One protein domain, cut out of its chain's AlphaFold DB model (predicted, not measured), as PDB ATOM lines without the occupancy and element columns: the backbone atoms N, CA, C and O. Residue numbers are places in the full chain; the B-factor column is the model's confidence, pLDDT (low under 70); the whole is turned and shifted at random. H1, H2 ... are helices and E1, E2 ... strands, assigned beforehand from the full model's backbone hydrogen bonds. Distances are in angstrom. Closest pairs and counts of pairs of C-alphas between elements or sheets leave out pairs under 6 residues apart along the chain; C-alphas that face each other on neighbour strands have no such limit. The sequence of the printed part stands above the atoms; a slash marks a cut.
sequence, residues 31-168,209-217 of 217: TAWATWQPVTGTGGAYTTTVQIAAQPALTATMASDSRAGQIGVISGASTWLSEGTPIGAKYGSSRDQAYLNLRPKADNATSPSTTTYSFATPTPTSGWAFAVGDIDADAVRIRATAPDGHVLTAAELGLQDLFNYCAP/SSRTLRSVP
ATOM      1  N   THR A  31      28.098 -27.789 -53.283       57.31
ATOM      2  CA  THR A  31      28.693 -28.929 -54.002       57.31
ATOM      3  C   THR A  31      29.435 -29.882 -53.052       57.31
ATOM      4  O   THR A  31      30.382 -30.565 -53.441       57.31
ATOM      5  N   ALA A  32      29.101 -29.846 -51.762       75.25
ATOM      6  CA  ALA A  32      29.779 -30.597 -50.733       75.25
ATOM      7  C   ALA A  32      29.310 -32.045 -50.813       75.25
ATOM      8  O   ALA A  32      28.127 -32.327 -50.931       75.25
ATOM      9  N   TRP A  33      30.251 -32.970 -50.756       86.50
ATOM     10  CA  TRP A  33      29.949 -34.380 -50.571       86.50
ATOM     11  C   TRP A  33      30.120 -34.720 -49.097       86.50
ATOM     12  O   TRP A  33      30.845 -34.038 -48.370       86.50
ATOM     13  N   ALA A  34      29.442 -35.770 -48.646       90.38
ATOM     14  CA  ALA A  34      29.464 -36.153 -47.249       90.38
ATOM     15  C   ALA A  34      30.882 -36.468 -46.760       90.38
ATOM     16  O   ALA A  34      31.663 -37.156 -47.423       90.38
ATOM     17  N   THR A  35      31.178 -36.018 -45.546       91.50
ATOM     18  CA  THR A  35      32.425 -36.322 -44.846       91.50
ATOM     19  C   THR A  35      32.218 -37.472 -43.875       91.50
ATOM     20  O   THR A  35      31.173 -37.575 -43.230       91.50
ATOM     21  N   TRP A  36      33.228 -38.326 -43.745       94.12
ATOM     22  CA  TRP A  36      33.148 -39.560 -42.972       94.12
ATOM     23  C   TRP A  36      34.186 -39.574 -41.861       94.12
ATOM     24  O   TRP A  36      35.341 -39.213 -42.080       94.12
ATOM     25  N   GLN A  37      33.786 -40.059 -40.690       97.00
ATOM     26  CA  GLN A  37      34.736 -40.470 -39.664       97.00
ATOM     27  C   GLN A  37      35.382 -41.820 -40.041       97.00
ATOM     28  O   GLN A  37      34.831 -42.568 -40.862       97.00
ATOM     29  N   PRO A  38      36.543 -42.169 -39.461       95.38
ATOM     30  CA  PRO A  38      37.134 -43.491 -39.643       95.38
ATOM     31  C   PRO A  38      36.152 -44.613 -39.280       95.38
ATOM     32  O   PRO A  38      35.423 -44.524 -38.291       95.38
ATOM     33  N   VAL A  39      36.137 -45.684 -40.077       96.81
ATOM     34  CA  VAL A  39      35.351 -46.882 -39.754       96.81
ATOM     35  C   VAL A  39      36.025 -47.629 -38.609       96.81
ATOM     36  O   VAL A  39      37.226 -47.886 -38.653       96.81
ATOM     37  N   THR A  40      35.239 -48.008 -37.607       97.44
ATOM     38  CA  THR A  40      35.674 -48.837 -36.478       97.44
ATOM     39  C   THR A  40      34.890 -50.152 -36.439       97.44
ATOM     40  O   THR A  40      33.891 -50.314 -37.148       97.44
ATOM     41  N   GLY A  41      35.355 -51.108 -35.632       96.31
ATOM     42  CA  GLY A  41      34.761 -52.442 -35.511       96.31
ATOM     43  C   GLY A  41      35.448 -53.510 -36.367       96.31
ATOM     44  O   GLY A  41      36.540 -53.306 -36.900       96.31
ATOM     45  N   THR A  42      34.818 -54.679 -36.463       94.94
ATOM     46  CA  THR A  42      35.344 -55.865 -37.162       94.94
ATOM     47  C   THR A  42      34.300 -56.445 -38.117       94.94
ATOM     48  O   THR A  42      33.160 -55.987 -38.168       94.94
ATOM     49  N   GLY A  43      34.691 -57.437 -38.928       94.69
ATOM     50  CA  GLY A  43      33.796 -58.060 -39.906       94.69
ATOM     51  C   GLY A  43      32.476 -58.522 -39.282       94.69
ATOM     52  O   GLY A  43      32.482 -59.291 -38.327       94.69
ATOM     53  N   GLY A  44      31.356 -58.070 -39.846       95.25
ATOM     54  CA  GLY A  44      30.008 -58.318 -39.328       95.25
ATOM     55  C   GLY A  44      29.495 -57.271 -38.332       95.25
ATOM     56  O   GLY A  44      28.319 -57.323 -37.983       95.25
ATOM     57  N   ALA A  45      30.333 -56.325 -37.897       97.31
ATOM     58  CA  ALA A  45      29.980 -55.289 -36.930       97.31
ATOM     59  C   ALA A  45      30.841 -54.025 -37.124       97.31
ATOM     60  O   ALA A  45      31.721 -53.719 -36.317       97.31
ATOM     61  N   TYR A  46      30.584 -53.289 -38.207       97.88
ATOM     62  CA  TYR A  46      31.236 -52.009 -38.492       97.88
ATOM     63  C   TYR A  46      30.382 -50.825 -38.055       97.88
ATOM     64  O   TYR A  46      29.160 -50.860 -38.204       97.88
ATOM     65  N   THR A  47      31.034 -49.755 -37.597       97.88
ATOM     66  CA  THR A  47      30.381 -48.478 -37.290       97.88
ATOM     67  C   THR A  47      31.209 -47.272 -37.737       97.88
ATOM     68  O   THR A  47      32.442 -47.320 -37.759       97.88
ATOM     69  N   THR A  48      30.539 -46.187 -38.120       97.50
ATOM     70  CA  THR A  48      31.142 -44.862 -38.337       97.50
ATOM     71  C   THR A  48      30.084 -43.763 -38.198       97.50
ATOM     72  O   THR A  48      28.897 -44.041 -38.049       97.50
ATOM     73  N   THR A  49      30.501 -42.502 -38.265       96.44
ATOM     74  CA  THR A  49      29.612 -41.346 -38.403       96.44
ATOM     75  C   THR A  49      29.809 -40.704 -39.771       96.44
ATOM     76  O   THR A  49      30.939 -40.557 -40.244       96.44
ATOM     77  N   VAL A  50      28.705 -40.299 -40.394       94.31
ATOM     78  CA  VAL A  50      28.695 -39.503 -41.621       94.31
ATOM     79  C   VAL A  50      28.079 -38.141 -41.343       94.31
ATOM     80  O   VAL A  50      27.046 -38.043 -40.679       94.31
ATOM     81  N   GLN A  51      28.702 -37.095 -41.873       92.75
ATOM     82  CA  GLN A  51      28.119 -35.765 -41.947       92.75
ATOM     83  C   GLN A  51      27.779 -35.457 -43.401       92.75
ATOM     84  O   GLN A  51      28.661 -35.357 -44.249       92.75
ATOM     85  N   ILE A  52      26.479 -35.371 -43.672       88.75
ATOM     86  CA  ILE A  52      25.891 -35.204 -45.002       88.75
ATOM     87  C   ILE A  52      25.803 -33.721 -45.342       88.75
ATOM     88  O   ILE A  52      26.203 -33.325 -46.428       88.75
ATOM     89  N   ALA A  53      25.351 -32.912 -44.381       84.31
ATOM     90  CA  ALA A  53      25.293 -31.460 -44.477       84.31
ATOM     91  C   ALA A  53      25.898 -30.813 -43.233       84.31
ATOM     92  O   ALA A  53      25.776 -31.336 -42.121       84.31
ATOM     93  N   ALA A  54      26.548 -29.666 -43.415       76.81
ATOM     94  CA  ALA A  54      27.079 -28.881 -42.308       76.81
ATOM     95  C   ALA A  54      26.068 -27.836 -41.793       76.81
ATOM     96  O   ALA A  54      26.084 -27.533 -40.600       76.81
ATOM     97  N   GLN A  55      25.160 -27.328 -42.641       75.06
ATOM     98  CA  GLN A  55      24.169 -26.309 -42.270       75.06
ATOM     99  C   GLN A  55      22.824 -26.499 -43.014       75.06
ATOM    100  O   GLN A  55      22.786 -26.318 -44.229       75.06
ATOM    101  N   PRO A  56      21.714 -26.797 -42.302       77.56
ATOM    102  CA  PRO A  56      21.711 -27.328 -40.939       77.56
ATOM    103  C   PRO A  56      22.517 -28.632 -40.877       77.56
ATOM    104  O   PRO A  56      22.629 -29.354 -41.868       77.56
ATOM    105  N   ALA A  57      23.114 -28.923 -39.721       84.12
ATOM    106  CA  ALA A  57      23.913 -30.131 -39.571       84.12
ATOM    107  C   ALA A  57      23.028 -31.373 -39.756       84.12
ATOM    108  O   ALA A  57      22.092 -31.594 -38.989       84.12
ATOM    109  N   LEU A  58      23.346 -32.185 -40.763       87.56
ATOM    110  CA  LEU A  58      22.705 -33.469 -41.015       87.56
ATOM    111  C   LEU A  58      23.747 -34.566 -40.833       87.56
ATOM    112  O   LEU A  58      24.629 -34.746 -41.676       87.56
ATOM    113  N   THR A  59      23.652 -35.288 -39.722       92.25
ATOM    114  CA  THR A  59      24.589 -36.349 -39.343       92.25
ATOM    115  C   THR A  59      23.853 -37.653 -39.071       92.25
ATOM    116  O   THR A  59      22.715 -37.657 -38.598       92.25
ATOM    117  N   ALA A  60      24.513 -38.771 -39.365       93.31
ATOM    118  CA  ALA A  60      24.003 -40.096 -39.047       93.31
ATOM    119  C   ALA A  60      25.102 -41.003 -38.504       93.31
ATOM    120  O   ALA A  60      26.237 -41.000 -38.992       93.31
ATOM    121  N   THR A  61      24.727 -41.844 -37.546       96.50
ATOM    122  CA  THR A  61      25.518 -43.015 -37.170       96.50
ATOM    123  C   THR A  61      25.224 -44.126 -38.167       96.50
ATOM    124  O   THR A  61      24.064 -44.453 -38.411       96.50
ATOM    125  N   MET A  62      26.265 -44.708 -38.750       95.12
ATOM    126  CA  MET A  62      26.176 -45.829 -39.678       95.12
ATOM    127  C   MET A  62      26.599 -47.108 -38.963       95.12
ATOM    128  O   MET A  62      27.677 -47.137 -38.377       95.12
ATOM    129  N   ALA A  63      25.799 -48.167 -39.064       96.88
ATOM    130  CA  ALA A  63      26.175 -49.519 -38.655       96.88
ATOM    131  C   ALA A  63      26.012 -50.502 -39.822       96.88
ATOM    132  O   ALA A  63      25.017 -50.430 -40.545       96.88
ATOM    133  N   SER A  64      26.954 -51.431 -40.008       95.69
ATOM    134  CA  SER A  64      26.920 -52.414 -41.101       95.69
ATOM    135  C   SER A  64      27.362 -53.803 -40.653       95.69
ATOM    136  O   SER A  64      28.370 -53.942 -39.962       95.69
ATOM    137  N   ASP A  65      26.668 -54.838 -41.133       96.25
ATOM    138  CA  ASP A  65      27.063 -56.243 -40.951       96.25
ATOM    139  C   ASP A  65      27.874 -56.808 -42.133       96.25
ATOM    140  O   ASP A  65      27.978 -58.024 -42.323       96.25
ATOM    141  N   SER A  66      28.461 -55.920 -42.942       94.38
ATOM    142  CA  SER A  66      29.383 -56.290 -44.018       94.38
ATOM    143  C   SER A  66      30.502 -57.191 -43.498       94.38
ATOM    144  O   SER A  66      31.051 -56.959 -42.420       94.38
ATOM    145  N   ARG A  67      30.884 -58.211 -44.271       94.75
ATOM    146  CA  ARG A  67      32.012 -59.073 -43.892       94.75
ATOM    147  C   ARG A  67      33.346 -58.320 -43.914       94.75
ATOM    148  O   ARG A  67      33.465 -57.265 -44.537       94.75
ATOM    149  N   ALA A  68      34.369 -58.929 -43.318       93.44
ATOM    150  CA  ALA A  68      35.738 -58.426 -43.377       93.44
ATOM    151  C   ALA A  68      36.302 -58.351 -44.812       93.44
ATOM    152  O   ALA A  68      35.917 -59.110 -45.702       93.44
ATOM    153  N   GLY A  69      37.258 -57.447 -45.027       89.88
ATOM    154  CA  GLY A  69      37.920 -57.230 -46.312       89.88
ATOM    155  C   GLY A  69      38.230 -55.752 -46.526       89.88
ATOM    156  O   GLY A  69      38.494 -55.029 -45.573       89.88
ATOM    157  N   GLN A  70      38.169 -55.294 -47.779       87.81
ATOM    158  CA  GLN A  70      38.306 -53.874 -48.134       87.81
ATOM    159  C   GLN A  70      37.051 -53.079 -47.727       87.81
ATOM    160  O   GLN A  70      36.273 -52.672 -48.582       87.81
ATOM    161  N   ILE A  71      36.824 -52.916 -46.427       92.69
ATOM    162  CA  ILE A  71      35.793 -52.047 -45.852       92.69
ATOM    163  C   ILE A  71      36.464 -50.762 -45.389       92.69
ATOM    164  O   ILE A  71      37.538 -50.816 -44.794       92.69
ATOM    165  N   GLY A  72      35.832 -49.618 -45.630       93.69
ATOM    166  CA  GLY A  72      36.340 -48.357 -45.104       93.69
ATOM    167  C   GLY A  72      35.894 -47.140 -45.890       93.69
ATOM    168  O   GLY A  72      35.183 -47.240 -46.890       93.69
ATOM    169  N   VAL A  73      36.348 -45.982 -45.422       94.56
ATOM    170  CA  VAL A  73      36.261 -44.725 -46.164       94.56
ATOM    171  C   VAL A  73      37.361 -44.721 -47.225       94.56
ATOM    172  O   VAL A  73      38.534 -44.889 -46.895       94.56
ATOM    173  N   ILE A  74      36.989 -44.554 -48.493       92.94
ATOM    174  CA  ILE A  74      37.902 -44.545 -49.646       92.94
ATOM    175  C   ILE A  74      37.763 -43.217 -50.395       92.94
ATOM    176  O   ILE A  74      36.708 -42.586 -50.363       92.94
ATOM    177  N   SER A  75      38.831 -42.775 -51.063       91.06
ATOM    178  CA  SER A  75      38.812 -41.565 -51.885       91.06
ATOM    179  C   SER A  75      38.154 -41.790 -53.248       91.06
ATOM    180  O   SER A  75      38.300 -42.836 -53.882       91.06
ATOM    181  N   GLY A  76      37.486 -40.754 -53.754       88.62
ATOM    182  CA  GLY A  76      36.924 -40.702 -55.103       88.62
ATOM    183  C   GLY A  76      37.947 -40.490 -56.223       88.62
ATOM    184  O   GLY A  76      37.564 -40.053 -57.302       88.62
ATOM    185  N   ALA A  77      39.238 -40.737 -55.991       88.88
ATOM    186  CA  ALA A  77      40.291 -40.436 -56.966       88.88
ATOM    187  C   ALA A  77      40.235 -41.351 -58.204       88.88
ATOM    188  O   ALA A  77      40.514 -40.925 -59.321       88.88
ATOM    189  N   SER A  78      39.860 -42.620 -58.017       82.75
ATOM    190  CA  SER A  78      39.819 -43.635 -59.084       82.75
ATOM    191  C   SER A  78      38.405 -44.036 -59.501       82.75
ATOM    192  O   SER A  78      38.193 -44.422 -60.650       82.75
ATOM    193  N   THR A  79      37.438 -43.900 -58.593       84.81
ATOM    194  CA  THR A  79      36.016 -44.147 -58.837       84.81
ATOM    195  C   THR A  79      35.221 -42.963 -58.308       84.81
ATOM    196  O   THR A  79      35.287 -42.666 -57.117       84.81
ATOM    197  N   TRP A  80      34.451 -42.301 -59.169       86.88
ATOM    198  CA  TRP A  80      33.637 -41.136 -58.816       86.88
ATOM    199  C   TRP A  80      32.394 -41.017 -59.704       86.88
ATOM    200  O   TRP A  80      32.299 -41.641 -60.763       86.88
ATOM    201  N   LEU A  81      31.445 -40.201 -59.254       86.12
ATOM    202  CA  LEU A  81      30.280 -39.746 -60.002       86.12
ATOM    203  C   LEU A  81      30.627 -38.448 -60.728       86.12
ATOM    204  O   LEU A  81      31.053 -37.493 -60.089       86.12
ATOM    205  N   SER A  82      30.478 -38.411 -62.049       86.44
ATOM    206  CA  SER A  82      30.687 -37.194 -62.847       86.44
ATOM    207  C   SER A  82      29.476 -36.260 -62.795       86.44
ATOM    208  O   SER A  82      28.356 -36.728 -62.557       86.44
ATOM    209  N   GLU A  83      29.653 -34.992 -63.190       87.25
ATOM    210  CA  GLU A  83      28.542 -34.044 -63.387       87.25
ATOM    211  C   GLU A  83      27.500 -34.546 -64.403       87.25
ATOM    212  O   GLU A  83      26.335 -34.183 -64.321       87.25
ATOM    213  N   GLY A  84      27.881 -35.436 -65.328       84.12
ATOM    214  CA  GLY A  84      26.952 -36.059 -66.285       84.12
ATOM    215  C   GLY A  84      25.989 -37.109 -65.701       84.12
ATOM    216  O   GLY A  84      25.246 -37.723 -66.461       84.12
ATOM    217  N   THR A  85      26.022 -37.377 -64.391       83.75
ATOM    218  CA  THR A  85      25.047 -38.254 -63.709       83.75
ATOM    219  C   THR A  85      23.912 -37.420 -63.104       83.75
ATOM    220  O   THR A  85      24.160 -36.268 -62.769       83.75
ATOM    221  N   PRO A  86      22.697 -37.959 -62.880       83.25
ATOM    222  CA  PRO A  86      21.587 -37.182 -62.309       83.25
ATOM    223  C   PRO A  86      21.929 -36.499 -60.975       83.25
ATOM    224  O   PRO A  86      21.639 -35.322 -60.776       83.25
ATOM    225  N   ILE A  87      22.611 -37.215 -60.075       85.06
ATOM    226  CA  ILE A  87      23.084 -36.648 -58.807       85.06
ATOM    227  C   ILE A  87      24.236 -35.657 -59.026       85.06
ATOM    228  O   ILE A  87      24.250 -34.593 -58.416       85.06
ATOM    229  N   GLY A  88      25.166 -35.950 -59.939       85.75
ATOM    230  CA  GLY A  88      26.269 -35.043 -60.250       85.75
ATOM    231  C   GLY A  88      25.826 -33.748 -60.934       85.75
ATOM    232  O   GLY A  88      26.437 -32.710 -60.718       85.75
ATOM    233  N   ALA A  89      24.731 -33.773 -61.691       85.38
ATOM    234  CA  ALA A  89      24.150 -32.583 -62.303       85.38
ATOM    235  C   ALA A  89      23.627 -31.601 -61.244       85.38
ATOM    236  O   ALA A  89      23.635 -30.392 -61.466       85.38
ATOM    237  N   LYS A  90      23.199 -32.114 -60.082       83.31
ATOM    238  CA  LYS A  90      22.720 -31.305 -58.958       83.31
ATOM    239  C   LYS A  90      23.835 -30.903 -57.986       83.31
ATOM    240  O   LYS A  90      23.815 -29.782 -57.490       83.31
ATOM    241  N   TYR A  91      24.794 -31.792 -57.716       84.00
ATOM    242  CA  TYR A  91      25.774 -31.618 -56.630       84.00
ATOM    243  C   TYR A  91      27.236 -31.508 -57.092       84.00
ATOM    244  O   TYR A  91      28.143 -31.410 -56.266       84.00
ATOM    245  N   GLY A  92      27.485 -31.501 -58.402       87.81
ATOM    246  CA  GLY A  92      28.827 -31.509 -58.982       87.81
ATOM    247  C   GLY A  92      29.465 -32.902 -59.005       87.81
ATOM    248  O   GLY A  92      28.851 -33.901 -58.634       87.81
ATOM    249  N   SER A  93      30.716 -32.996 -59.456       87.56
ATOM    250  CA  SER A  93      31.459 -34.262 -59.459       87.56
ATOM    251  C   SER A  93      31.858 -34.705 -58.048       87.56
ATOM    252  O   SER A  93      32.284 -33.901 -57.224       87.56
ATOM    253  N   SER A  94      31.803 -36.015 -57.790       89.06
ATOM    254  CA  SER A  94      32.318 -36.636 -56.562       89.06
ATOM    255  C   SER A  94      33.809 -36.985 -56.649       89.06
ATOM    256  O   SER A  94      34.289 -37.837 -55.888       89.06
ATOM    257  N   ARG A  95      34.531 -36.450 -57.640       89.81
ATOM    258  CA  ARG A  95      35.961 -36.722 -57.813       89.81
ATOM    259  C   ARG A  95      36.728 -36.219 -56.596       89.81
ATOM    260  O   ARG A  95      36.441 -35.146 -56.078       89.81
ATOM    261  N   ASP A  96      37.650 -37.052 -56.121       90.88
ATOM    262  CA  ASP A  96      38.453 -36.831 -54.910       90.88
ATOM    263  C   ASP A  96      37.647 -36.726 -53.602       90.88
ATOM    264  O   ASP A  96      38.218 -36.559 -52.527       90.88
ATOM    265  N   GLN A  97      36.329 -36.941 -53.655       91.62
ATOM    266  CA  GLN A  97      35.462 -36.947 -52.483       91.62
ATOM    267  C   GLN A  97      35.372 -38.340 -51.868       91.62
ATOM    268  O   GLN A  97      35.250 -39.352 -52.573       91.62
ATOM    269  N   ALA A  98      35.424 -38.383 -50.538       91.75
ATOM    270  CA  ALA A  98      35.372 -39.617 -49.775       91.75
ATOM    271  C   ALA A  98      34.013 -40.322 -49.903       91.75
ATOM    272  O   ALA A  98      32.961 -39.698 -50.039       91.75
ATOM    273  N   TYR A  99      34.033 -41.649 -49.839       91.50
ATOM    274  CA  TYR A  99      32.834 -42.475 -49.833       91.50
ATOM    275  C   TYR A  99      33.050 -43.744 -49.022       91.50
ATOM    276  O   TYR A  99      34.181 -44.182 -48.811       91.50
ATOM    277  N   LEU A 100      31.956 -44.358 -48.588       93.31
ATOM    278  CA  LEU A 100      32.015 -45.602 -47.840       93.31
ATOM    279  C   LEU A 100      32.021 -46.797 -48.799       93.31
ATOM    280  O   LEU A 100      31.104 -46.946 -49.608       93.31
ATOM    281  N   ASN A 101      33.031 -47.661 -48.677       92.88
ATOM    282  CA  ASN A 101      33.087 -48.949 -49.357       92.88
ATOM    283  C   ASN A 101      32.664 -50.080 -48.415       92.88
ATOM    284  O   ASN A 101      33.210 -50.238 -47.321       92.88
ATOM    285  N   LEU A 102      31.707 -50.883 -48.868       91.81
ATOM    286  CA  LEU A 102      31.109 -51.990 -48.131       91.81
ATOM    287  C   LEU A 102      31.246 -53.310 -48.893       91.81
ATOM    288  O   LEU A 102      31.654 -53.342 -50.051       91.81
ATOM    289  N   ARG A 103      30.888 -54.415 -48.238       91.25
ATOM    290  CA  ARG A 103      30.879 -55.774 -48.798       91.25
ATOM    291  C   ARG A 103      29.544 -56.445 -48.489       91.25
ATOM    292  O   ARG A 103      28.921 -56.089 -47.494       91.25
ATOM    293  N   PRO A 104      29.115 -57.458 -49.251       90.88
ATOM    294  CA  PRO A 104      28.083 -58.385 -48.796       90.88
ATOM    295  C   PRO A 104      28.433 -59.027 -47.444       90.88
ATOM    296  O   PRO A 104      29.603 -59.078 -47.055       90.88
ATOM    297  N   LYS A 105      27.435 -59.579 -46.748       92.56
ATOM    298  CA  LYS A 105      27.647 -60.339 -45.505       92.56
ATOM    299  C   LYS A 105      28.389 -61.656 -45.761       92.56
ATOM    300  O   LYS A 105      29.138 -62.122 -44.910       92.56
ATOM    301  N   ALA A 106      28.232 -62.230 -46.952       90.88
ATOM    302  CA  ALA A 106      29.070 -63.307 -47.480       90.88
ATOM    303  C   ALA A 106      29.097 -63.251 -49.018       90.88
ATOM    304  O   ALA A 106      28.205 -62.662 -49.622       90.88
ATOM    305  N   ASP A 107      30.104 -63.859 -49.659       87.19
ATOM    306  CA  ASP A 107      30.267 -63.879 -51.128       87.19
ATOM    307  C   ASP A 107      29.281 -64.840 -51.821       87.19
ATOM    308  O   ASP A 107      29.664 -65.815 -52.465       87.19
ATOM    309  N   ASN A 108      27.984 -64.593 -51.655       85.06
ATOM    310  CA  ASN A 108      26.910 -65.326 -52.313       85.06
ATOM    311  C   ASN A 108      25.652 -64.453 -52.459       85.06
ATOM    312  O   ASN A 108      25.476 -63.456 -51.761       85.06
ATOM    313  N   ALA A 109      24.753 -64.861 -53.354       82.88
ATOM    314  CA  ALA A 109      23.550 -64.098 -53.693       82.88
ATOM    315  C   ALA A 109      22.512 -64.004 -52.555       82.88
ATOM    316  O   ALA A 109      21.619 -63.162 -52.612       82.88
ATOM    317  N   THR A 110      22.595 -64.865 -51.538       87.62
ATOM    318  CA  THR A 110      21.588 -64.969 -50.470       87.62
ATOM    319  C   THR A 110      22.015 -64.302 -49.165       87.62
ATOM    320  O   THR A 110      21.253 -64.318 -48.203       87.62
ATOM    321  N   SER A 111      23.203 -63.690 -49.121       89.25
ATOM    322  CA  SER A 111      23.771 -63.072 -47.915       89.25
ATOM    323  C   SER A 111      24.096 -61.587 -48.130       89.25
ATOM    324  O   SER A 111      25.266 -61.189 -48.056       89.25
ATOM    325  N   PRO A 112      23.088 -60.735 -48.411       90.00
ATOM    326  CA  PRO A 112      23.316 -59.299 -48.491       90.00
ATOM    327  C   PRO A 112      23.750 -58.768 -47.122       90.00
ATOM    328  O   PRO A 112      23.260 -59.230 -46.092       90.00
ATOM    329  N   SER A 113      24.637 -57.773 -47.106       91.19
ATOM    330  CA  SER A 113      24.809 -56.968 -45.894       91.19
ATOM    331  C   SER A 113      23.671 -55.964 -45.744       91.19
ATOM    332  O   SER A 113      23.116 -55.475 -46.738       91.19
ATOM    333  N   THR A 114      23.348 -55.661 -44.495       92.94
ATOM    334  CA  THR A 114      22.470 -54.582 -44.060       92.94
ATOM    335  C   THR A 114      23.331 -53.450 -43.530       92.94
ATOM    336  O   THR A 114      24.286 -53.668 -42.787       92.94
ATOM    337  N   THR A 115      23.002 -52.232 -43.943       93.38
ATOM    338  CA  THR A 115      23.625 -51.016 -43.430       93.38
ATOM    339  C   THR A 115      22.530 -50.062 -42.999       93.38
ATOM    340  O   THR A 115      21.643 -49.755 -43.793       93.38
ATOM    341  N   THR A 116      22.590 -49.623 -41.751       93.25
ATOM    342  CA  THR A 116      21.596 -48.751 -41.130       93.25
ATOM    343  C   THR A 116      22.229 -47.400 -40.860       93.25
ATOM    344  O   THR A 116      23.283 -47.337 -40.235       93.25
ATOM    345  N   TYR A 117      21.570 -46.337 -41.315       92.44
ATOM    346  CA  TYR A 117      21.893 -44.960 -40.952       92.44
ATOM    347  C   TYR A 117      20.846 -44.476 -39.956       92.44
ATOM    348  O   TYR A 117      19.653 -44.480 -40.257       92.44
ATOM    349  N   SER A 118      21.294 -44.087 -38.771       91.81
ATOM    350  CA  SER A 118      20.444 -43.593 -37.695       91.81
ATOM    351  C   SER A 118      20.678 -42.103 -37.509       91.81
ATOM    352  O   SER A 118      21.791 -41.676 -37.200       91.81
ATOM    353  N   PHE A 119      19.615 -41.328 -37.687       90.25
ATOM    354  CA  PHE A 119      19.596 -39.889 -37.470       90.25
ATOM    355  C   PHE A 119      18.987 -39.598 -36.099       90.25
ATOM    356  O   PHE A 119      17.987 -40.209 -35.727       90.25
ATOM    357  N   ALA A 120      19.576 -38.666 -35.350       86.94
ATOM    358  CA  ALA A 120      19.055 -38.277 -34.035       86.94
ATOM    359  C   ALA A 120      17.742 -37.476 -34.125       86.94
ATOM    360  O   ALA A 120      16.984 -37.411 -33.162       86.94
ATOM    361  N   THR A 121      17.480 -36.861 -35.280       84.50
ATOM    362  CA  THR A 121      16.265 -36.094 -35.579       84.50
ATOM    363  C   THR A 121      15.740 -36.480 -36.965       84.50
ATOM    364  O   THR A 121      16.515 -36.998 -37.776       84.50
ATOM    365  N   PRO A 122      14.441 -36.268 -37.260       84.50
ATOM    366  CA  PRO A 122      13.907 -36.495 -38.598       84.50
ATOM    367  C   PRO A 122      14.718 -35.745 -39.657       84.50
ATOM    368  O   PRO A 122      15.018 -34.562 -39.503       84.50
ATOM    369  N   THR A 123      15.067 -36.433 -40.743       85.00
ATOM    370  CA  THR A 123      15.788 -35.811 -41.854       85.00
ATOM    371  C   THR A 123      14.908 -34.763 -42.543       85.00
ATOM    372  O   THR A 123      13.699 -34.985 -42.669       85.00
ATOM    373  N   PRO A 124      15.482 -33.674 -43.076       82.38
ATOM    374  CA  PRO A 124      14.758 -32.768 -43.962       82.38
ATOM    375  C   PRO A 124      14.126 -33.514 -45.148       82.38
ATOM    376  O   PRO A 124      14.673 -34.506 -45.626       82.38
ATOM    377  N   THR A 125      12.992 -33.030 -45.659       78.75
ATOM    378  CA  THR A 125      12.301 -33.632 -46.821       78.75
ATOM    379  C   THR A 125      12.948 -33.283 -48.165       78.75
ATOM    380  O   THR A 125      12.574 -33.823 -49.201       78.75
ATOM    381  N   SER A 126      13.905 -32.357 -48.167       78.06
ATOM    382  CA  SER A 126      14.657 -31.925 -49.342       78.06
ATOM    383  C   SER A 126      16.025 -31.388 -48.916       78.06
ATOM    384  O   SER A 126      16.393 -31.475 -47.747       78.06
ATOM    385  N   GLY A 127      16.797 -30.860 -49.861       77.56
ATOM    386  CA  GLY A 127      18.193 -30.485 -49.644       77.56
ATOM    387  C   GLY A 127      19.092 -31.624 -50.075       77.56
ATOM    388  O   GLY A 127      19.736 -31.478 -51.100       77.56
ATOM    389  N   TRP A 128      18.985 -32.781 -49.424       83.38
ATOM    390  CA  TRP A 128      19.972 -33.861 -49.489       83.38
ATOM    391  C   TRP A 128      19.639 -35.002 -50.450       83.38
ATOM    392  O   TRP A 128      18.503 -35.173 -50.898       83.38
ATOM    393  N   ALA A 129      20.654 -35.807 -50.762       85.06
ATOM    394  CA  ALA A 129      20.501 -37.062 -51.483       85.06
ATOM    395  C   ALA A 129      21.537 -38.105 -51.041       85.06
ATOM    396  O   ALA A 129      22.567 -37.807 -50.434       85.06
ATOM    397  N   PHE A 130      21.277 -39.361 -51.391       85.75
ATOM    398  CA  PHE A 130      22.242 -40.448 -51.283       85.75
ATOM    399  C   PHE A 130      22.284 -41.222 -52.605       85.75
ATOM    400  O   PHE A 130      21.272 -41.390 -53.284       85.75
ATOM    401  N   ALA A 131      23.464 -41.706 -52.972       87.06
ATOM    402  CA  ALA A 131      23.687 -42.559 -54.127       87.06
ATOM    403  C   ALA A 131      24.388 -43.842 -53.693       87.06
ATOM    404  O   ALA A 131      25.357 -43.825 -52.928       87.06
ATOM    405  N   VAL A 132      23.907 -44.960 -54.233       85.12
ATOM    406  CA  VAL A 132      24.530 -46.273 -54.073       85.12
ATOM    407  C   VAL A 132      25.068 -46.707 -55.431       85.12
ATOM    408  O   VAL A 132      24.360 -46.647 -56.434       85.12
ATOM    409  N   GLY A 133      26.339 -47.091 -55.473       81.25
ATOM    410  CA  GLY A 133      27.042 -47.499 -56.685       81.25
ATOM    411  C   GLY A 133      27.619 -48.905 -56.584       81.25
ATOM    412  O   GLY A 133      27.653 -49.490 -55.501       81.25
ATOM    413  N   ASP A 134      28.099 -49.392 -57.732       73.31
ATOM    414  CA  ASP A 134      28.675 -50.734 -57.897       73.31
ATOM    415  C   ASP A 134      27.661 -51.848 -57.557       73.31
ATOM    416  O   ASP A 134      27.883 -52.737 -56.742       73.31
ATOM    417  N   ILE A 135      26.469 -51.724 -58.160       71.00
ATOM    418  CA  ILE A 135      25.335 -52.656 -58.036       71.00
ATOM    419  C   ILE A 135      25.252 -53.520 -59.309       71.00
ATOM    420  O   ILE A 135      24.195 -53.671 -59.914       71.00
ATOM    421  N   ASP A 136      26.378 -54.010 -59.817       58.78
ATOM    422  CA  ASP A 136      26.398 -54.805 -61.053       58.78
ATOM    423  C   ASP A 136      26.072 -56.294 -60.804       58.78
ATOM    424  O   ASP A 136      25.522 -56.965 -61.682       58.78
ATOM    425  N   ALA A 137      26.343 -56.791 -59.594       57.84
ATOM    426  CA  ALA A 137      26.019 -58.141 -59.125       57.84
ATOM    427  C   ALA A 137      25.187 -58.172 -57.825       57.84
ATOM    428  O   ALA A 137      24.901 -59.254 -57.308       57.84
ATOM    429  N   ASP A 138      24.774 -57.009 -57.322       64.62
ATOM    430  CA  ASP A 138      24.067 -56.869 -56.051       64.62
ATOM    431  C   ASP A 138      22.601 -56.457 -56.231       64.62
ATOM    432  O   ASP A 138      22.189 -55.925 -57.257       64.62
ATOM    433  N   ALA A 139      21.805 -56.662 -55.183       70.88
ATOM    434  CA  ALA A 139      20.519 -55.998 -55.017       70.88
ATOM    435  C   ALA A 139      20.616 -55.008 -53.854       70.88
ATOM    436  O   ALA A 139      21.187 -55.313 -52.800       70.88
ATOM    437  N   VAL A 140      20.037 -53.823 -54.036       76.44
ATOM    438  CA  VAL A 140      19.948 -52.795 -52.997       76.44
ATOM    439  C   VAL A 140      18.484 -52.543 -52.690       76.44
ATOM    440  O   VAL A 140      17.659 -52.381 -53.586       76.44
ATOM    441  N   ARG A 141      18.169 -52.509 -51.398       82.69
ATOM    442  CA  ARG A 141      16.863 -52.101 -50.898       82.69
ATOM    443  C   ARG A 141      17.076 -50.980 -49.900       82.69
ATOM    444  O   ARG A 141      17.675 -51.213 -48.854       82.69
ATOM    445  N   ILE A 142      16.559 -49.803 -50.222       84.31
ATOM    446  CA  ILE A 142      16.501 -48.683 -49.288       84.31
ATOM    447  C   ILE A 142      15.133 -48.686 -48.617       84.31
ATOM    448  O   ILE A 142      14.113 -48.937 -49.258       84.31
ATOM    449  N   ARG A 143      15.134 -48.460 -47.307       83.94
ATOM    450  CA  ARG A 143      13.942 -48.257 -46.489       83.94
ATOM    451  C   ARG A 143      14.228 -47.080 -45.573       83.94
ATOM    452  O   ARG A 143      15.312 -47.025 -44.998       83.94
ATOM    453  N   ALA A 144      13.257 -46.194 -45.427       85.62
ATOM    454  CA  ALA A 144      13.239 -45.209 -44.360       85.62
ATOM    455  C   ALA A 144      11.902 -45.296 -43.634       85.62
ATOM    456  O   ALA A 144      10.918 -45.800 -44.182       85.62
ATOM    457  N   THR A 145      11.903 -44.811 -42.403       86.06
ATOM    458  CA  THR A 145      10.737 -44.795 -41.532       86.06
ATOM    459  C   THR A 145      10.357 -43.344 -41.286       86.06
ATOM    460  O   THR A 145      11.219 -42.538 -40.931       86.06
ATOM    461  N   ALA A 146       9.090 -43.007 -41.504       84.75
ATOM    462  CA  ALA A 146       8.544 -41.696 -41.184       84.75
ATOM    463  C   ALA A 146       8.470 -41.471 -39.660       84.75
ATOM    464  O   ALA A 146       8.529 -42.436 -38.890       84.75
ATOM    465  N   PRO A 147       8.306 -40.218 -39.193       82.19
ATOM    466  CA  PRO A 147       8.167 -39.925 -37.763       82.19
ATOM    467  C   PRO A 147       7.010 -40.655 -37.059       82.19
ATOM    468  O   PRO A 147       7.077 -40.879 -35.855       82.19
ATOM    469  N   ASP A 148       5.967 -41.042 -37.793       86.62
ATOM    470  CA  ASP A 148       4.809 -41.806 -37.302       86.62
ATOM    471  C   ASP A 148       5.016 -43.339 -37.342       86.62
ATOM    472  O   ASP A 148       4.128 -44.100 -36.960       86.62
ATOM    473  N   GLY A 149       6.185 -43.808 -37.795       85.62
ATOM    474  CA  GLY A 149       6.559 -45.219 -37.827       85.62
ATOM    475  C   GLY A 149       6.248 -45.968 -39.127       85.62
ATOM    476  O   GLY A 149       6.640 -47.135 -39.232       85.62
ATOM    477  N   HIS A 150       5.597 -45.363 -40.129       92.31
ATOM    478  CA  HIS A 150       5.346 -46.069 -41.395       92.31
ATOM    479  C   HIS A 150       6.603 -46.143 -42.278       92.31
ATOM    480  O   HIS A 150       7.487 -45.286 -42.227       92.31
ATOM    481  N   VAL A 151       6.701 -47.195 -43.097       90.88
ATOM    482  CA  VAL A 151       7.803 -47.358 -44.058       90.88
ATOM    483  C   VAL A 151       7.501 -46.547 -45.307       90.88
ATOM    484  O   VAL A 151       6.484 -46.789 -45.953       90.88
ATOM    485  N   LEU A 152       8.416 -45.651 -45.675       89.12
ATOM    486  CA  LEU A 152       8.277 -44.826 -46.870       89.12
ATOM    487  C   LEU A 152       8.320 -45.680 -48.147       89.12
ATOM    488  O   LEU A 152       9.177 -46.557 -48.316       89.12
ATOM    489  N   THR A 153       7.414 -45.389 -49.074       90.00
ATOM    490  CA  THR A 153       7.446 -45.866 -50.459       90.00
ATOM    491  C   THR A 153       8.600 -45.224 -51.235       90.00
ATOM    492  O   THR A 153       9.187 -44.226 -50.820       90.00
ATOM    493  N   ALA A 154       8.929 -45.765 -52.413       85.56
ATOM    494  CA  ALA A 154       9.952 -45.168 -53.279       85.56
ATOM    495  C   ALA A 154       9.602 -43.730 -53.712       85.56
ATOM    496  O   ALA A 154      10.502 -42.908 -53.874       85.56
ATOM    497  N   ALA A 155       8.307 -43.435 -53.877       86.12
ATOM    498  CA  ALA A 155       7.827 -42.100 -54.213       86.12
ATOM    499  C   ALA A 155       7.989 -41.129 -53.033       86.12
ATOM    500  O   ALA A 155       8.498 -40.031 -53.223       86.12
ATOM    501  N   GLU A 156       7.639 -41.551 -51.814       87.50
ATOM    502  CA  GLU A 156       7.808 -40.735 -50.598       87.50
ATOM    503  C   GLU A 156       9.282 -40.522 -50.234       87.50
ATOM    504  O   GLU A 156       9.651 -39.463 -49.740       87.50
ATOM    505  N   LEU A 157      10.145 -41.499 -50.535       84.38
ATOM    506  CA  LEU A 157      11.602 -41.358 -50.454       84.38
ATOM    507  C   LEU A 157      12.176 -40.382 -51.491       84.38
ATOM    508  O   LEU A 157      13.343 -40.009 -51.387       84.38
ATOM    509  N   GLY A 158      11.401 -40.016 -52.515       84.25
ATOM    510  CA  GLY A 158      11.856 -39.150 -53.594       84.25
ATOM    511  C   GLY A 158      12.889 -39.803 -54.512       84.25
ATOM    512  O   GLY A 158      13.802 -39.109 -54.962       84.25
ATOM    513  N   LEU A 159      12.776 -41.112 -54.795       83.88
ATOM    514  CA  LEU A 159      13.650 -41.798 -55.756       83.88
ATOM    515  C   LEU A 159      13.645 -41.051 -57.099       83.88
ATOM    516  O   LEU A 159      12.623 -41.008 -57.779       83.88
ATOM    517  N   GLN A 160      14.797 -40.490 -57.472       81.62
ATOM    518  CA  GLN A 160      14.927 -39.682 -58.686       81.62
ATOM    519  C   GLN A 160      15.257 -40.523 -59.920       81.62
ATOM    520  O   GLN A 160      14.596 -40.390 -60.943       81.62
ATOM    521  N   ASP A 161      16.289 -41.371 -59.850       79.00
ATOM    522  CA  ASP A 161      16.801 -42.054 -61.041       79.00
ATOM    523  C   ASP A 161      17.597 -43.330 -60.712       79.00
ATOM    524  O   ASP A 161      18.064 -43.533 -59.586       79.00
ATOM    525  N   LEU A 162      17.784 -44.173 -61.728       81.25
ATOM    526  CA  LEU A 162      18.650 -45.347 -61.757       81.25
ATOM    527  C   LEU A 162      19.565 -45.236 -62.984       81.25
ATOM    528  O   LEU A 162      19.110 -45.356 -64.118       81.25
ATOM    529  N   PHE A 163      20.872 -45.067 -62.778       76.44
ATOM    530  CA  PHE A 163      21.825 -44.903 -63.880       76.44
ATOM    531  C   PHE A 163      22.947 -45.940 -63.852       76.44
ATOM    532  O   PHE A 163      23.285 -46.521 -62.821       76.44
ATOM    533  N   ASN A 164      23.557 -46.151 -65.018       75.94
ATOM    534  CA  ASN A 164      24.726 -47.004 -65.179       75.94
ATOM    535  C   ASN A 164      25.961 -46.133 -65.437       75.94
ATOM    536  O   ASN A 164      25.995 -45.392 -66.416       75.94
ATOM    537  N   TYR A 165      27.003 -46.267 -64.611       70.81
ATOM    538  CA  TYR A 165      28.297 -45.592 -64.805       70.81
ATOM    539  C   TYR A 165      28.881 -45.823 -66.208       70.81
ATOM    540  O   TYR A 165      29.544 -44.964 -66.786       70.81
ATOM    541  N   CYS A 166      28.613 -46.990 -66.787       71.75
ATOM    542  CA  CYS A 166      29.100 -47.391 -68.098       71.75
ATOM    543  C   CYS A 166      28.202 -46.915 -69.247       71.75
ATOM    544  O   CYS A 166      28.541 -47.176 -70.402       71.75
ATOM    545  N   ALA A 167      27.097 -46.213 -68.971       73.62
ATOM    546  CA  ALA A 167      26.199 -45.722 -70.008       73.62
ATOM    547  C   ALA A 167      26.956 -44.842 -71.028       73.62
ATOM    548  O   ALA A 167      27.811 -44.028 -70.639       73.62
ATOM    549  N   PRO A 168      26.698 -45.015 -72.338       70.94
ATOM    550  CA  PRO A 168      27.163 -44.078 -73.356       70.94
ATOM    551  C   PRO A 168      26.706 -42.649 -73.029       70.94
ATOM    552  O   PRO A 168      25.606 -42.461 -72.522       70.94
ATOM    553  N   SER A 209      31.908 -58.618 -54.626       38.47
ATOM    554  CA  SER A 209      31.142 -57.389 -54.771       38.47
ATOM    555  C   SER A 209      31.521 -56.393 -53.671       38.47
ATOM    556  O   SER A 209      31.771 -56.785 -52.519       38.47
ATOM    557  N   SER A 210      31.645 -55.122 -54.031       34.06
ATOM    558  CA  SER A 210      31.889 -54.021 -53.108       34.06
ATOM    559  C   SER A 210      30.860 -52.937 -53.395       34.06
ATOM    560  O   SER A 210      30.667 -52.587 -54.544       34.06
ATOM    561  N   ARG A 211      30.182 -52.413 -52.372       52.66
ATOM    562  CA  ARG A 211      29.168 -51.361 -52.549       52.66
ATOM    563  C   ARG A 211      29.733 -50.012 -52.159       52.66
ATOM    564  O   ARG A 211      30.308 -49.879 -51.084       52.66
ATOM    565  N   THR A 212      29.510 -49.016 -53.007       53.81
ATOM    566  CA  THR A 212      29.903 -47.626 -52.750       53.81
ATOM    567  C   THR A 212      28.691 -46.830 -52.285       53.81
ATOM    568  O   THR A 212      27.677 -46.821 -52.980       53.81
ATOM    569  N   LEU A 213      28.793 -46.134 -51.153       54.09
ATOM    570  CA  LEU A 213      27.754 -45.221 -50.680       54.09
ATOM    571  C   LEU A 213      28.287 -43.795 -50.578       54.09
ATOM    572  O   LEU A 213      29.314 -43.536 -49.945       54.09
ATOM    573  N   ARG A 214      27.575 -42.878 -51.231       68.38
ATOM    574  CA  ARG A 214      27.869 -41.446 -51.255       68.38
ATOM    575  C   ARG A 214      26.629 -40.686 -50.826       68.38
ATOM    576  O   ARG A 214      25.535 -41.022 -51.264       68.38
ATOM    577  N   SER A 215      26.815 -39.655 -50.022       56.31
ATOM    578  CA  SER A 215      25.730 -38.772 -49.605       56.31
ATOM    579  C   SER A 215      26.115 -37.333 -49.913       56.31
ATOM    580  O   SER A 215      27.302 -37.012 -49.961       56.31
ATOM    581  N   VAL A 216      25.117 -36.500 -50.164       47.41
ATOM    582  CA  VAL A 216      25.242 -35.078 -50.501       47.41
ATOM    583  C   VAL A 216      24.154 -34.304 -49.738       47.41
ATOM    584  O   VAL A 216      23.079 -34.872 -49.527       47.41
ATOM    585  N   PRO A 217      24.445 -33.081 -49.268       43.69
ATOM    586  CA  PRO A 217      23.544 -32.202 -48.527       43.69
ATOM    587  C   PRO A 217      22.401 -31.673 -49.364       43.69
ATOM    588  O   PRO A 217      22.467 -31.798 -50.605       43.69
TER     589      PRO A 217
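Overview. This is residues 31 to 168 and 209 to 217 of the 217 residues of an uncharacterized protein of Microbacterium sp. Se63.02b (UniProt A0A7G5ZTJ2). Little of this model is regular structure, but its core is a sandwich: the four-stranded antiparallel sheets E1 E2 E3 E6 and E4 E5 E8 E7 lie face to face, and short H1 grazes the second. The printed part has 147 residues, of which the named elements, mostly strand by class, hold only 49, in the order E1 E2 E3 E4 H1 E5 E6 E7 E8; it is compact, with a radius of gyration of the C-alphas of 14.9 A, spanning 42 by 35 by 28 A.

Arrangement. Look first at E1, residues 40 to 42, E2, 45 to 54, and E3, 57 to 64, a meander of antiparallel neighbours; N 50 and O 60 are 2.9 A apart. E6, residues 115 to 118, is the antiparallel neighbour of E3, with N 63 and O 116 within hydrogen-bond range at 2.9 A. Next find E4, 72 to 74, E5, 99 to 102, E8, 211 to 216, and E7, 129 to 133; N 102 and O 211 are 2.8 A apart. Between E2 and E8 the closest C-alphas are Ile 52 and Val 216, 5.5 A. H1, 86 to 91, has 1 of 2 O i to N i+4 pairs within hydrogen-bond range.

Along the chain. From C-alpha 45 at (29.980, -55.289, -36.930), E2 runs 27.1 A to C-alpha 54; E8 ends at C-alpha 216 at (25.242, -35.078, -50.501).

Size, cuts and confidence. Residues 169 to 208 are cut out, a 23.2 A gap. Links E4 to H1 and E5 to E6 are long. Residues 31, 136 to 138 and 209 to 217 have pLDDT under 70.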